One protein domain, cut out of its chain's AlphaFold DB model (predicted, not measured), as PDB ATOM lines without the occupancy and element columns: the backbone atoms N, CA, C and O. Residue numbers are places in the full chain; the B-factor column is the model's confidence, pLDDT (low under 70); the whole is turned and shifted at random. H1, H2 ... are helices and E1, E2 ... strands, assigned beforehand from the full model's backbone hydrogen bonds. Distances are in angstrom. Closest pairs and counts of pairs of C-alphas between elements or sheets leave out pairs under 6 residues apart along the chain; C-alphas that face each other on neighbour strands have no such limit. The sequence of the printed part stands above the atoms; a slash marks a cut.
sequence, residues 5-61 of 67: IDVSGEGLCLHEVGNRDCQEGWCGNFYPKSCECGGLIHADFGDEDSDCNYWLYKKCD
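This is residues 5 to 61 of the 67 residues of an uncharacterized protein of Microgenomates group bacterium GW2011_GWF1_44_10 (UniProt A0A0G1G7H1). This domain has little regular structure: mostly loops round a hairpin of E2 and E3, whose tip, residues 48 to 53, sticks out, with E1 and the short helix H1 near E2. The 57 printed residues hold E1, H1, E2 and E3 in that order, mixed in class, with 18 residues in named elements. E2 and E3 form an antiparallel sheet. The whole is compact, radius of gyration of the C-alphas 11.1 A, yet elongated, spanning 36 by 19 by 19 A.

E1, residues 14 to 16, begins at C-alpha 14 (-46.162, 13.577, -33.468). H1 is residues 27 to 30. E2, residues 40 to 45, is 16.8 A long. E3, residues 56 to 60, is 13.4 A long and ends at C-alpha 60 (-35.067, 16.743, -27.626).

E2 and E3 are antiparallel at 157 degrees, with N 42 and O 59 2.9 A apart, within hydrogen-bond range. The closest C-alphas of H1 and E2, Cys 27 and Ala 43, are 5.6 A apart. Those of E1 and E2, His 15 and His 42, are 7.1 A apart. E1 pairs with no named strand, but residues 5 to 6 pair antiparallel with its residues 14 to 15. H1 is too short for an O i to N i+4 pair; its one O i to N i+3 pair is not within range.

The C-alphas of Gly 38 and Ser 50, the farthest apart, are 36.4 A apart. The printed part has no cut, and no link is long. Mean pLDDT of the printed part is 83.3; residues 11 to 12, 47 to 50, 52 and 54 are under 70.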
ATOM      1  N   ILE A   5     -41.255  14.633 -34.809       87.81
ATOM      2  CA  ILE A   5     -40.623  13.641 -33.947       87.81
ATOM      3  C   ILE A   5     -41.670  12.899 -33.130       87.81
ATOM      4  O   ILE A   5     -42.658  13.465 -32.668       87.81
ATOM      5  N   ASP A   6     -41.393  11.625 -32.918       87.88
ATOM      6  CA  ASP A   6     -42.076  10.821 -31.925       87.88
ATOM      7  C   ASP A   6     -41.258  10.830 -30.624       87.88
ATOM      8  O   ASP A   6     -40.061  10.487 -30.598       87.88
ATOM      9  N   VAL A   7     -41.897  11.332 -29.568       85.81
ATOM     10  CA  VAL A   7     -41.285  11.566 -28.254       85.81
ATOM     11  C   VAL A   7     -41.401  10.323 -27.383       85.81
ATOM     12  O   VAL A   7     -40.399   9.925 -26.785       85.81
ATOM     13  N   SER A   8     -42.582   9.697 -27.358       80.12
ATOM     14  CA  SER A   8     -42.870   8.506 -26.553       80.12
ATOM     15  C   SER A   8     -42.185   7.243 -27.075       80.12
ATOM     16  O   SER A   8     -41.865   6.353 -26.295       80.12
ATOM     17  N   GLY A   9     -41.848   7.177 -28.366       72.94
ATOM     18  CA  GLY A   9     -41.358   5.945 -28.994       72.94
ATOM     19  C   GLY A   9     -42.490   5.056 -29.514       72.94
ATOM     20  O   GLY A   9     -42.205   4.027 -30.123       72.94
ATOM     21  N   GLU A  10     -43.744   5.447 -29.274       70.56
ATOM     22  CA  GLU A  10     -44.941   4.648 -29.552       70.56
ATOM     23  C   GLU A  10     -45.710   5.149 -30.782       70.56
ATOM     24  O   GLU A  10     -46.629   4.490 -31.262       70.56
ATOM     25  N   GLY A  11     -45.321   6.302 -31.340       68.00
ATOM     26  CA  GLY A  11     -45.958   6.880 -32.523       68.00
ATOM     27  C   GLY A  11     -47.359   7.438 -32.263       68.00
ATOM     28  O   GLY A  11     -48.098   7.671 -33.221       68.00
ATOM     29  N   LEU A  12     -47.730   7.643 -30.996       69.50
ATOM     30  CA  LEU A  12     -49.063   8.090 -30.584       69.50
ATOM     31  C   LEU A  12     -49.290   9.581 -30.876       69.50
ATOM     32  O   LEU A  12     -50.353   9.955 -31.369       69.50
ATOM     33  N   CYS A  13     -48.287  10.424 -30.611       78.62
ATOM     34  CA  CYS A  13     -48.341  11.871 -30.819       78.62
ATOM     35  C   CYS A  13     -47.072  12.363 -31.525       78.62
ATOM     36  O   CYS A  13     -45.947  12.122 -31.085       78.62
ATOM     37  N   LEU A  14     -47.256  13.078 -32.638       86.50
ATOM     38  CA  LEU A  14     -46.162  13.577 -33.468       86.50
ATOM     39  C   LEU A  14     -45.940  15.070 -33.238       86.50
ATOM     40  O   LEU A  14     -46.725  15.908 -33.685       86.50
ATOM     41  N   HIS A  15     -44.809  15.400 -32.632       88.44
ATOM     42  CA  HIS A  15     -44.448  16.767 -32.273       88.44
ATOM     43  C   HIS A  15     -43.684  17.432 -33.416       88.44
ATOM     44  O   HIS A  15     -42.776  16.833 -33.986       88.44
ATOM     45  N   GLU A  16     -44.043  18.662 -33.778       90.56
ATOM     46  CA  GLU A  16     -43.339  19.403 -34.832       90.56
ATOM     47  C   GLU A  16     -41.998  19.948 -34.316       90.56
ATOM     48  O   GLU A  16     -41.951  20.661 -33.314       90.56
ATOM     49  N   VAL A  17     -40.912  19.618 -35.022       89.50
ATOM     50  CA  VAL A  17     -39.544  20.029 -34.679       89.50
ATOM     51  C   VAL A  17     -39.431  21.549 -34.694       89.50
ATOM     52  O   VAL A  17     -39.816  22.203 -35.664       89.50
ATOM     53  N   GLY A  18     -38.867  22.119 -33.627       89.25
ATOM     54  CA  GLY A  18     -38.691  23.563 -33.497       89.25
ATOM     55  C   GLY A  18     -39.977  24.335 -33.189       89.25
ATOM     56  O   GLY A  18     -39.927  25.566 -33.084       89.25
ATOM     57  N   ASN A  19     -41.117  23.659 -33.008       89.94
ATOM     58  CA  ASN A  19     -42.361  24.325 -32.649       89.94
ATOM     59  C   ASN A  19     -42.390  24.649 -31.152       89.94
ATOM     60  O   ASN A  19     -42.627  23.779 -30.318       89.94
ATOM     61  N   ARG A  20     -42.183  25.929 -30.825       87.06
ATOM     62  CA  ARG A  20     -42.221  26.471 -29.456       87.06
ATOM     63  C   ARG A  20     -43.609  26.491 -28.819       87.06
ATOM     64  O   ARG A  20     -43.683  26.570 -27.601       87.06
ATOM     65  N   ASP A  21     -44.663  26.438 -29.623       87.44
ATOM     66  CA  ASP A  21     -46.060  26.422 -29.177       87.44
ATOM     67  C   ASP A  21     -46.690  25.056 -29.479       87.44
ATOM     68  O   ASP A  21     -47.809  24.930 -29.970       87.44
ATOM     69  N   CYS A  22     -45.918  23.986 -29.277       87.56
ATOM     70  CA  CYS A  22     -46.421  22.643 -29.498       87.56
ATOM     71  C   CYS A  22     -47.521  22.341 -28.469       87.56
ATOM     72  O   CYS A  22     -47.252  22.284 -27.275       87.56
ATOM     73  N   GLN A  23     -48.755  22.148 -28.934       87.06
ATOM     74  CA  GLN A  23     -49.902  21.782 -28.091       87.06
ATOM     75  C   GLN A  23     -50.113  20.258 -28.018       87.06
ATOM     76  O   GLN A  23     -51.050  19.795 -27.374       87.06
ATOM     77  N   GLU A  24     -49.242  19.476 -28.663       85.75
ATOM     78  CA  GLU A  24     -49.337  18.017 -28.707       85.75
ATOM     79  C   GLU A  24     -48.910  17.405 -27.367       85.75
ATOM     80  O   GLU A  24     -47.951  17.862 -26.734       85.75
ATOM     81  N   GLY A  25     -49.604  16.351 -26.934       81.50
ATOM     82  CA  GLY A  25     -49.264  15.621 -25.715       81.50
ATOM     83  C   GLY A  25     -49.160  16.517 -24.479       81.50
ATOM     84  O   GLY A  25     -50.086  17.251 -24.134       81.50
ATOM     85  N   TRP A  26     -48.008  16.468 -23.805       83.62
ATOM     86  CA  TRP A  26     -47.728  17.288 -22.618       83.62
ATOM     87  C   TRP A  26     -46.993  18.600 -22.943       83.62
ATOM     88  O   TRP A  26     -46.647  19.373 -22.036       83.62
ATOM     89  N   CYS A  27     -46.772  18.880 -24.234       85.75
ATOM     90  CA  CYS A  27     -46.249  20.164 -24.681       85.75
ATOM     91  C   CYS A  27     -47.229  21.306 -24.435       85.75
ATOM     92  O   CYS A  27     -46.794  22.341 -23.967       85.75
ATOM     93  N   GLY A  28     -48.544  21.118 -24.534       80.19
ATOM     94  CA  GLY A  28     -49.489  22.216 -24.266       80.19
ATOM     95  C   GLY A  28     -49.476  22.783 -22.833       80.19
ATOM     96  O   GLY A  28     -50.120  23.796 -22.575       80.19
ATOM     97  N   ASN A  29     -48.773  22.148 -21.885       80.69
ATOM     98  CA  ASN A  29     -48.851  22.485 -20.461       80.69
ATOM     99  C   ASN A  29     -47.520  23.010 -19.881       80.69
ATOM    100  O   ASN A  29     -47.484  24.069 -19.259       80.69
ATOM    101  N   PHE A  30     -46.409  22.287 -20.085       83.69
ATOM    102  CA  PHE A  30     -45.101  22.625 -19.483       83.69
ATOM    103  C   PHE A  30     -43.901  22.499 -20.435       83.69
ATOM    104  O   PHE A  30     -42.762  22.747 -20.021       83.69
ATOM    105  N   TYR A  31     -44.139  22.082 -21.675       87.62
ATOM    106  CA  TYR A  31     -43.138  21.906 -22.728       87.62
ATOM    107  C   TYR A  31     -43.565  22.768 -23.938       87.62
ATOM    108  O   TYR A  31     -44.507  23.537 -23.808       87.62
ATOM    109  N   PRO A  32     -42.852  22.790 -25.068       90.31
ATOM    110  CA  PRO A  32     -41.449  22.441 -25.212       90.31
ATOM    111  C   PRO A  32     -40.533  23.303 -24.331       90.31
ATOM    112  O   PRO A  32     -40.726  24.510 -24.195       90.31
ATOM    113  N   LYS A  33     -39.485  22.701 -23.757       90.50
ATOM    114  CA  LYS A  33     -38.434  23.431 -23.014       90.50
ATOM    115  C   LYS A  33     -37.173  23.582 -23.851       90.50
ATOM    116  O   LYS A  33     -36.906  22.768 -24.721       90.50
ATOM    117  N   SER A  34     -36.352  24.588 -23.572       91.06
ATOM    118  CA  SER A  34     -35.044  24.714 -24.222       91.06
ATOM    119  C   SER A  34     -34.104  23.578 -23.802       91.06
ATOM    120  O   SER A  34     -33.876  23.388 -22.608       91.06
ATOM    121  N   CYS A  35     -33.533  22.869 -24.775       90.88
ATOM    122  CA  CYS A  35     -32.423  21.941 -24.566       90.88
ATOM    123  C   CYS A  35     -31.080  22.683 -24.654       90.88
ATOM    124  O   CYS A  35     -30.942  23.630 -25.432       90.88
ATOM    125  N   GLU A  36     -30.060  22.215 -23.932       90.75
ATOM    126  CA  GLU A  36     -28.704  22.787 -23.964       90.75
ATOM    127  C   GLU A  36     -28.051  22.713 -25.356       90.75
ATOM    128  O   GLU A  36     -27.257  23.577 -25.719       90.75
ATOM    129  N   CYS A  37     -28.449  21.753 -26.198       91.06
ATOM    130  CA  CYS A  37     -27.991  21.666 -27.592       91.06
ATOM    131  C   CYS A  37     -28.583  22.758 -28.521       91.06
ATOM    132  O   CYS A  37     -28.286  22.815 -29.725       91.06
ATOM    133  N   GLY A  38     -29.465  23.609 -27.986       90.31
ATOM    134  CA  GLY A  38     -30.206  24.626 -28.727       90.31
ATOM    135  C   GLY A  38     -31.399  24.081 -29.518       90.31
ATOM    136  O   GLY A  38     -31.800  24.714 -30.490       90.31
ATOM    137  N   GLY A  39     -31.906  22.898 -29.161       91.44
ATOM    138  CA  GLY A  39     -33.189  22.356 -29.627       91.44
ATOM    139  C   GLY A  39     -34.311  22.566 -28.608       91.44
ATOM    140  O   GLY A  39     -34.113  23.231 -27.583       91.44
ATOM    141  N   LEU A  40     -35.473  21.965 -28.861       92.44
ATOM    142  CA  LEU A  40     -36.592  21.933 -27.920       92.44
ATOM    143  C   LEU A  40     -36.811  20.515 -27.387       92.44
ATOM    144  O   LEU A  40     -36.787  19.535 -28.125       92.44
ATOM    145  N   ILE A  41     -36.987  20.400 -26.075       92.12
ATOM    146  CA  ILE A  41     -37.395  19.182 -25.382       92.12
ATOM    147  C   ILE A  41     -38.909  19.125 -25.459       92.12
ATOM    148  O   ILE A  41     -39.567  19.964 -24.851       92.12
ATOM    149  N   HIS A  42     -39.441  18.147 -26.175       91.56
ATOM    150  CA  HIS A  42     -40.865  17.840 -26.207       91.56
ATOM    151  C   HIS A  42     -41.194  16.761 -25.176       91.56
ATOM    152  O   HIS A  42     -40.304  16.004 -24.772       91.56
ATOM    153  N   ALA A  43     -42.453  16.701 -24.745       88.56
ATOM    154  CA  ALA A  43     -42.917  15.734 -23.761       88.56
ATOM    155  C   ALA A  43     -44.263  15.111 -24.138       88.56
ATOM    156  O   ALA A  43     -45.156  15.798 -24.635       88.56
ATOM    157  N   ASP A  44     -44.402  13.824 -23.843       87.62
ATOM    158  CA  ASP A  44     -45.575  13.019 -24.166       87.62
ATOM    159  C   ASP A  44     -45.825  11.961 -23.087       87.62
ATOM    160  O   ASP A  44     -44.892  11.569 -22.379       87.62
ATOM    161  N   PHE A  45     -47.068  11.504 -22.952       79.88
ATOM    162  CA  PHE A  45     -47.352  10.363 -22.087       79.88
ATOM    163  C   PHE A  45     -47.069   9.059 -22.817       79.88
ATOM    164  O   PHE A  45     -47.435   8.887 -23.975       79.88
ATOM    165  N   GLY A  46     -46.423   8.140 -22.114       71.75
ATOM    166  CA  GLY A  46     -46.429   6.733 -22.479       71.75
ATOM    167  C   GLY A  46     -47.760   6.067 -22.189       71.75
ATOM    168  O   GLY A  46     -48.575   6.614 -21.436       71.75
ATOM    169  N   ASP A  47     -47.931   4.865 -22.738       66.75
ATOM    170  CA  ASP A  47     -49.019   3.980 -22.341       66.75
ATOM    171  C   ASP A  47     -49.042   3.758 -20.819       66.75
ATOM    172  O   ASP A  47     -48.025   3.816 -20.115       66.75
ATOM    173  N   GLU A  48     -50.249   3.532 -20.314       66.12
ATOM    174  CA  GLU A  48     -50.488   3.215 -18.915       66.12
ATOM    175  C   GLU A  48     -49.935   1.812 -18.630       66.12
ATOM    176  O   GLU A  48     -50.383   0.829 -19.222       66.12
ATOM    177  N   ASP A  49     -48.955   1.691 -17.728       68.12
ATOM    178  CA  ASP A  49     -48.525   0.360 -17.286       68.12
ATOM    179  C   ASP A  49     -49.646  -0.315 -16.466       68.12
ATOM    180  O   ASP A  49     -50.552   0.354 -15.968       68.12
ATOM    181  N   SER A  50     -49.580  -1.634 -16.256       69.69
ATOM    182  CA  SER A  50     -50.616  -2.420 -15.550       69.69
ATOM    183  C   SER A  50     -50.916  -1.959 -14.114       69.69
ATOM    184  O   SER A  50     -51.875  -2.430 -13.507       69.69
ATOM    185  N   ASP A  51     -50.104  -1.054 -13.572       76.31
ATOM    186  CA  ASP A  51     -50.241  -0.444 -12.249       76.31
ATOM    187  C   ASP A  51     -50.795   1.005 -12.306       76.31
ATOM    188  O   ASP A  51     -50.678   1.764 -11.349       76.31
ATOM    189  N   CYS A  52     -51.389   1.415 -13.435       68.44
ATOM    190  CA  CYS A  52     -51.911   2.768 -13.686       68.44
ATOM    191  C   CYS A  52     -50.859   3.889 -13.562       68.44
ATOM    192  O   CYS A  52     -51.174   5.038 -13.243       68.44
ATOM    193  N   ASN A  53     -49.588   3.558 -13.810       71.81
ATOM    194  CA  ASN A  53     -48.493   4.520 -13.778       71.81
ATOM    195  C   ASN A  53     -48.293   5.135 -15.166       71.81
ATOM    196  O   ASN A  53     -47.983   4.430 -16.125       71.81
ATOM    197  N   TYR A  54     -48.410   6.462 -15.250       69.50
ATOM    198  CA  TYR A  54     -48.086   7.219 -16.458       69.50
ATOM    199  C   TYR A  54     -46.606   7.595 -16.464       69.50
ATOM    200  O   TYR A  54     -46.118   8.261 -15.544       69.50
ATOM    201  N   TRP A  55     -45.894   7.223 -17.524       74.19
ATOM    202  CA  TRP A  55     -44.514   7.655 -17.737       74.19
ATOM    203  C   TRP A  55     -44.505   8.886 -18.635       74.19
ATOM    204  O   TRP A  55     -45.095   8.888 -19.712       74.19
ATOM    205  N   LEU A  56     -43.839   9.952 -18.192       82.62
ATOM    206  CA  LEU A  56     -43.641  11.138 -19.019       82.62
ATOM    207  C   LEU A  56     -42.362  10.963 -19.837       82.62
ATOM    208  O   LEU A  56     -41.255  11.111 -19.313       82.62
ATOM    209  N   TYR A  57     -42.514  10.682 -21.126       86.19
ATOM    210  CA  TYR A  57     -41.395  10.646 -22.052       86.19
ATOM    211  C   TYR A  57     -41.013  12.058 -22.457       86.19
ATOM    212  O   TYR A  57     -41.860  12.857 -22.847       86.19
ATOM    213  N   LYS A  58     -39.720  12.366 -22.378       89.81
ATOM    214  CA  LYS A  58     -39.154  13.642 -22.812       89.81
ATOM    215  C   LYS A  58     -38.078  13.370 -23.844       89.81
ATOM    216  O   LYS A  58     -37.254  12.476 -23.650       89.81
ATOM    217  N   LYS A  59     -38.061  14.139 -24.928       90.75
ATOM    218  CA  LYS A  59     -37.081  13.971 -26.002       90.75
ATOM    219  C   LYS A  59     -36.769  15.302 -26.660       90.75
ATOM    220  O   LYS A  59     -37.678  16.044 -27.024       90.75
ATOM    221  N   CYS A  60     -35.485  15.594 -26.838       92.75
ATOM    222  CA  CYS A  60     -35.067  16.743 -27.626       92.75
ATOM    223  C   CYS A  60     -35.235  16.491 -29.130       92.75
ATOM    224  O   CYS A  60     -34.796  15.464 -29.648       92.75
ATOM    225  N   ASP A  61     -35.805  17.467 -29.833       90.81
ATOM    226  CA  ASP A  61     -35.997  17.456 -31.286       90.81
ATOM    227  C   ASP A  61     -34.715  17.527 -32.118       90.81
ATOM    228  O   ASP A  61     -34.725  17.159 -33.290       90.81
TER     229      ASP A  61